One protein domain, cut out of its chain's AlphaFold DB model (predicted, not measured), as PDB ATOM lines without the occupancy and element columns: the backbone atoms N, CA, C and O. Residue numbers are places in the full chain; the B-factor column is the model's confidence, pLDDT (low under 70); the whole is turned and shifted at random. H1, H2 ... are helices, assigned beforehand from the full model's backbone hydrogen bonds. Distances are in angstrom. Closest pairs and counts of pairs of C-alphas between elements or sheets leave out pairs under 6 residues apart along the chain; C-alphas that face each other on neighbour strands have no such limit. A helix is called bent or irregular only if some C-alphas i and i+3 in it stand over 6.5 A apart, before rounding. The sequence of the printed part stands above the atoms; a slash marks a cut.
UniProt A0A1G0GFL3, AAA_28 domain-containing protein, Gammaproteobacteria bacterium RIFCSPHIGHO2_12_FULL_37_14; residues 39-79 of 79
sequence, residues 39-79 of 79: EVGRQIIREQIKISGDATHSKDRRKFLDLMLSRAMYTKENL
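AT A GLANCE: This is residues 39 to 79 of the 79 residues of the protein "AAA_28 domain-containing protein" of Gammaproteobacteria bacterium RIFCSPHIGHO2_12_FULL_37_14 (UniProt A0A1G0GFL3). One long helix, H2, makes the long axis of this small domain, and a shorter helix, H1, packs by its beginning, near Gly 41, on the middle of H2 near Met 68 and runs away from it at a steep tilt. From there the two helices spread apart like a V, and the link of residues 51 to 60 spans the wide side between the end of H1 and the beginning of H2. The printed part has 41 residues with two named helices, H1 then H2, and no named strand; the class is all helix. The whole is compact, with a radius of gyration of the C-alphas of 10.1 A, yet elongated in outline, spanning 29 by 19 by 14 A.

HOW THE PARTS SIT: H2, residues 61 to 77, touches H1, residues 40 to 50, with 7 pairs of C-alphas within 8 A. The closest C-alphas of the two helices are those of Gly 41 and Met 68, 6.2 A apart. Their lines stand at a steep tilt of 60 degrees, and they run opposite ways. Their centres are 11.6 A apart. In H1 and H2 every O i to N i+4 pair is within hydrogen-bond range.

IN THESE COORDINATES: H2, the longest helix with 17 residues, runs 24.5 A from C-alpha 61 at (-52.785, 22.540, 9.014) to C-alpha 77 at (-47.970, 7.056, 27.401). H1 has 11 residues and runs 15.6 A from C-alpha 40 at (-47.246, 20.236, 22.065) to C-alpha 50 at (-35.501, 23.832, 12.427). Neither helix is bent.

THE WHOLE: The two C-alphas farthest apart are those of Lys 59 and Leu 79, at 30.3 A. The C-alphas of Glu 39 and Leu 79, the first and last printed residues, are 14.6 A apart, and Leu 79 is the chain's last residue. The printed part has no cut, and the link from H1 to H2, 10 residues, is short. The mean pLDDT of the printed part is 92.9, and no printed residue is under 70.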
ATOM      1  N   GLU A  39     -46.621  22.892  25.915       87.38
ATOM      2  CA  GLU A  39     -47.592  22.922  24.825       87.38
ATOM      3  C   GLU A  39     -47.035  22.222  23.570       87.38
ATOM      4  O   GLU A  39     -46.133  22.734  22.898       87.38
ATOM      5  N   VAL A  40     -47.630  21.078  23.214       90.19
ATOM      6  CA  VAL A  40     -47.246  20.236  22.065       90.19
ATOM      7  C   VAL A  40     -47.128  21.041  20.764       90.19
ATOM      8  O   VAL A  40     -46.147  20.915  20.031       90.19
ATOM      9  N   GLY A  41     -48.085  21.934  20.492       91.31
ATOM     10  CA  GLY A  41     -48.073  22.767  19.287       91.31
ATOM     11  C   GLY A  41     -46.845  23.680  19.204       91.31
ATOM     12  O   GLY A  41     -46.239  23.824  18.140       91.31
ATOM     13  N   ARG A  42     -46.408  24.254  20.333       89.62
ATOM     14  CA  ARG A  42     -45.226  25.126  20.385       89.62
ATOM     15  C   ARG A  42     -43.945  24.350  20.097       89.62
ATOM     16  O   ARG A  42     -43.087  24.899  19.393       89.62
ATOM     17  N   GLN A  43     -43.829  23.130  20.623       91.25
ATOM     18  CA  GLN A  43     -42.706  22.223  20.367       91.25
ATOM     19  C   GLN A  43     -42.628  21.863  18.883       91.25
ATOM     20  O   GLN A  43     -41.610  22.135  18.246       91.25
ATOM     21  N   ILE A  44     -43.739  21.395  18.308       94.81
ATOM     22  CA  ILE A  44     -43.825  21.032  16.889       94.81
ATOM     23  C   ILE A  44     -43.436  22.210  15.996       94.81
ATOM     24  O   ILE A  44     -42.607  22.050  15.109       94.81
ATOM     25  N   ILE A  45     -43.953  23.418  16.246       94.19
ATOM     26  CA  ILE A  45     -43.592  24.591  15.432       94.19
ATOM     27  C   ILE A  45     -42.078  24.855  15.483       94.19
ATOM     28  O   ILE A  45     -41.486  25.181  14.459       94.19
ATOM     29  N   ARG A  46     -41.431  24.730  16.654       93.25
ATOM     30  CA  ARG A  46     -39.973  24.924  16.771       93.25
ATOM     31  C   ARG A  46     -39.201  23.857  15.994       93.25
ATOM     32  O   ARG A  46     -38.240  24.197  15.311       93.25
ATOM     33  N   GLU A  47     -39.610  22.596  16.095       95.69
ATOM     34  CA  GLU A  47     -38.991  21.479  15.374       95.69
ATOM     35  C   GLU A  47     -39.149  21.636  13.857       95.69
ATOM     36  O   GLU A  47     -38.165  21.553  13.127       95.69
ATOM     37  N   GLN A  48     -40.355  21.963  13.389       97.25
ATOM     38  CA  GLN A  48     -40.660  22.160  11.969       97.25
ATOM     39  C   GLN A  48     -39.908  23.353  11.378       97.25
ATOM     40  O   GLN A  48     -39.404  23.255  10.265       97.25
ATOM     41  N   ILE A  49     -39.745  24.451  12.126       95.75
ATOM     42  CA  ILE A  49     -38.884  25.567  11.698       95.75
ATOM     43  C   ILE A  49     -37.431  25.100  11.536       95.75
ATOM     44  O   ILE A  49     -36.809  25.425  10.529       95.75
ATOM     45  N   LYS A  50     -36.893  24.318  12.485       97.62
ATOM     46  CA  LYS A  50     -35.501  23.832  12.427       97.62
ATOM     47  C   LYS A  50     -35.234  22.938  11.215       97.62
ATOM     48  O   LYS A  50     -34.158  23.027  10.639       97.62
ATOM     49  N   ILE A  51     -36.195  22.096  10.838       97.38
ATOM     50  CA  ILE A  51     -36.061  21.176   9.697       97.38
ATOM     51  C   ILE A  51     -36.621  21.746   8.385       97.38
ATOM     52  O   ILE A  51     -36.737  21.018   7.406       97.38
ATOM     53  N   SER A  52     -37.001  23.030   8.355       97.06
ATOM     54  CA  SER A  52     -37.703  23.659   7.219       97.06
ATOM     55  C   SER A  52     -38.978  22.922   6.769       97.06
ATOM     56  O   SER A  52     -39.374  22.997   5.608       97.06
ATOM     57  N   GLY A  53     -39.648  22.236   7.694       96.62
ATOM     58  CA  GLY A  53     -40.862  21.474   7.439       96.62
ATOM     59  C   GLY A  53     -42.104  22.340   7.208       96.62
ATOM     60  O   GLY A  53     -42.101  23.578   7.335       96.62
ATOM     61  N   ASP A  54     -43.194  21.669   6.847       96.75
ATOM     62  CA  ASP A  54     -44.478  22.278   6.505       96.75
ATOM     63  C   ASP A  54     -45.597  21.984   7.512       96.75
ATOM     64  O   ASP A  54     -46.615  22.675   7.474       96.75
ATOM     65  N   ALA A  55     -45.402  21.064   8.466       96.38
ATOM     66  CA  ALA A  55     -46.394  20.701   9.482       96.38
ATOM     67  C   ALA A  55     -46.536  21.786  10.569       96.38
ATOM     68  O   ALA A  55     -46.263  21.580  11.748       96.38
ATOM     69  N   THR A  56     -46.957  22.981  10.168       95.69
ATOM     70  CA  THR A  56     -47.202  24.137  11.033       95.69
ATOM     71  C   THR A  56     -48.601  24.681  10.784       95.69
ATOM     72  O   THR A  56     -49.138  24.557   9.687       95.69
ATOM     73  N   HIS A  57     -49.172  25.356  11.780       91.00
ATOM     74  CA  HIS A  57     -50.503  25.963  11.679       91.00
ATOM     75  C   HIS A  57     -50.687  26.922  10.485       91.00
ATOM     76  O   HIS A  57     -51.819  27.111  10.049       91.00
ATOM     77  N   SER A  58     -49.609  27.523   9.968       92.81
ATOM     78  CA  SER A  58     -49.652  28.483   8.855       92.81
ATOM     79  C   SER A  58     -49.424  27.863   7.473       92.81
ATOM     80  O   SER A  58     -49.760  28.506   6.485       92.81
ATOM     81  N   LYS A  59     -48.820  26.668   7.384       95.00
ATOM     82  CA  LYS A  59     -48.458  26.021   6.110       95.00
ATOM     83  C   LYS A  59     -49.389  24.843   5.814       95.00
ATOM     84  O   LYS A  59     -50.334  24.998   5.051       95.00
ATOM     85  N   ASP A  60     -49.165  23.696   6.455       96.94
ATOM     86  CA  ASP A  60     -50.038  22.527   6.365       96.94
ATOM     87  C   ASP A  60     -50.716  22.250   7.712       96.94
ATOM     88  O   ASP A  60     -50.157  21.647   8.636       96.94
ATOM     89  N   ARG A  61     -51.974  22.691   7.807       96.00
ATOM     90  CA  ARG A  61     -52.785  22.540   9.014       96.00
ATOM     91  C   ARG A  61     -53.164  21.084   9.293       96.00
ATOM     92  O   ARG A  61     -53.303  20.745  10.466       96.00
ATOM     93  N   ARG A  62     -53.337  20.235   8.270       96.94
ATOM     94  CA  ARG A  62     -53.699  18.818   8.473       96.94
ATOM     95  C   ARG A  62     -52.517  18.062   9.057       96.94
ATOM     96  O   ARG A  62     -52.649  17.521  10.149       96.94
ATOM     97  N   LYS A  63     -51.339  18.171   8.435       97.06
ATOM     98  CA  LYS A  63     -50.109  17.575   8.983       97.06
ATOM     99  C   LYS A  63     -49.804  18.072  10.393       97.06
ATOM    100  O   LYS A  63     -49.378  17.296  11.242       97.06
ATOM    101  N   PHE A  64     -50.030  19.361  10.663       97.38
ATOM    102  CA  PHE A  64     -49.848  19.912  12.005       97.38
ATOM    103  C   PHE A  64     -50.794  19.274  13.033       97.38
ATOM    104  O   PHE A  64     -50.357  18.950  14.136       97.38
ATOM    105  N   LEU A  65     -52.069  19.069  12.683       96.25
ATOM    106  CA  LEU A  65     -53.050  18.407  13.550       96.25
ATOM    107  C   LEU A  65     -52.687  16.938  13.804       96.25
ATOM    108  O   LEU A  65     -52.679  16.519  14.961       96.25
ATOM    109  N   ASP A  66     -52.325  16.194  12.761       97.00
ATOM    110  CA  ASP A  66     -51.950  14.779  12.874       97.00
ATOM    111  C   ASP A  66     -50.703  14.600  13.752       97.00
ATOM    112  O   ASP A  66     -50.642  13.716  14.616       97.00
ATOM    113  N   LEU A  67     -49.722  15.492  13.591       96.38
ATOM    114  CA  LEU A  67     -48.508  15.494  14.398       96.38
ATOM    115  C   LEU A  67     -48.785  15.896  15.855       96.38
ATOM    116  O   LEU A  67     -48.216  15.296  16.767       96.38
ATOM    117  N   MET A  68     -49.679  16.866  16.091       95.50
ATOM    118  CA  MET A  68     -50.119  17.225  17.445       95.50
ATOM    119  C   MET A  68     -50.807  16.054  18.145       95.50
ATOM    120  O   MET A  68     -50.485  15.784  19.302       95.50
ATOM    121  N   LEU A  69     -51.712  15.347  17.460       95.31
ATOM    122  CA  LEU A  69     -52.398  14.183  18.021       95.31
ATOM    123  C   LEU A  69     -51.403  13.069  18.359       95.31
ATOM    124  O   LEU A  69     -51.366  12.607  19.500       95.31
ATOM    125  N   SER A  70     -50.549  12.703  17.401       95.12
ATOM    126  CA  SER A  70     -49.543  11.650  17.575       95.12
ATOM    127  C   SER A  70     -48.605  11.952  18.748       95.12
ATOM    128  O   SER A  70     -48.340  11.089  19.585       95.12
ATOM    129  N   ARG A  71     -48.140  13.205  18.862       93.94
ATOM    130  CA  ARG A  71     -47.267  13.631  19.964       93.94
ATOM    131  C   ARG A  71     -48.002  13.645  21.304       93.94
ATOM    132  O   ARG A  71     -47.422  13.215  22.294       93.94
ATOM    133  N   ALA A  72     -49.253  14.101  21.351       91.62
ATOM    134  CA  ALA A  72     -50.039  14.111  22.584       91.62
ATOM    135  C   ALA A  72     -50.280  12.694  23.132       91.62
ATOM    136  O   ALA A  72     -50.197  12.490  24.344       91.62
ATOM    137  N   MET A  73     -50.530  11.716  22.252       92.25
ATOM    138  CA  MET A  73     -50.658  10.305  22.639       92.25
ATOM    139  C   MET A  73     -49.334   9.761  23.185       92.25
ATOM    140  O   MET A  73     -49.317   9.243  24.299       92.25
ATOM    141  N   TYR A  74     -48.224   9.998  22.478       91.19
ATOM    142  CA  TYR A  74     -46.892   9.603  22.945       91.19
ATOM    143  C   TYR A  74     -46.549  10.211  24.312       91.19
ATOM    144  O   TYR A  74     -46.097   9.505  25.207       91.19
ATOM    145  N   THR A  75     -46.785  11.513  24.514       86.50
ATOM    146  CA  THR A  75     -46.526  12.154  25.808       86.50
ATOM    147  C   THR A  75     -47.355  11.508  26.910       86.50
ATOM    148  O   THR A  75     -46.796  11.208  27.954       86.50
ATOM    149  N   LYS A  76     -48.645  11.232  26.684       82.69
ATOM    150  CA  LYS A  76     -49.497  10.576  27.685       82.69
ATOM    151  C   LYS A  76     -48.979   9.195  28.098       82.69
ATOM    152  O   LYS A  76     -49.067   8.858  29.271       82.69
ATOM    153  N   GLU A  77     -48.491   8.407  27.148       82.38
ATOM    154  CA  GLU A  77     -47.970   7.056  27.401       82.38
ATOM    155  C   GLU A  77     -46.636   7.053  28.163       82.38
ATOM    156  O   GLU A  77     -46.287   6.046  28.768       82.38
ATOM    157  N   ASN A  78     -45.906   8.173  28.143       79.56
ATOM    158  CA  ASN A  78     -44.579   8.320  28.743       79.56
ATOM    159  C   ASN A  78     -44.565   9.288  29.951       79.56
ATOM    160  O   ASN A  78     -43.499   9.798  30.307       79.56
ATOM    161  N   LEU A  79     -45.734   9.571  30.544       73.38
ATOM    162  CA  LEU A  79     -45.893  10.269  31.833       73.38
ATOM    163  C   LEU A  79     -45.939   9.266  32.984       73.38
ATOM    164  O   LEU A  79     -45.336   9.587  34.032       73.38
TER     165      LEU A  79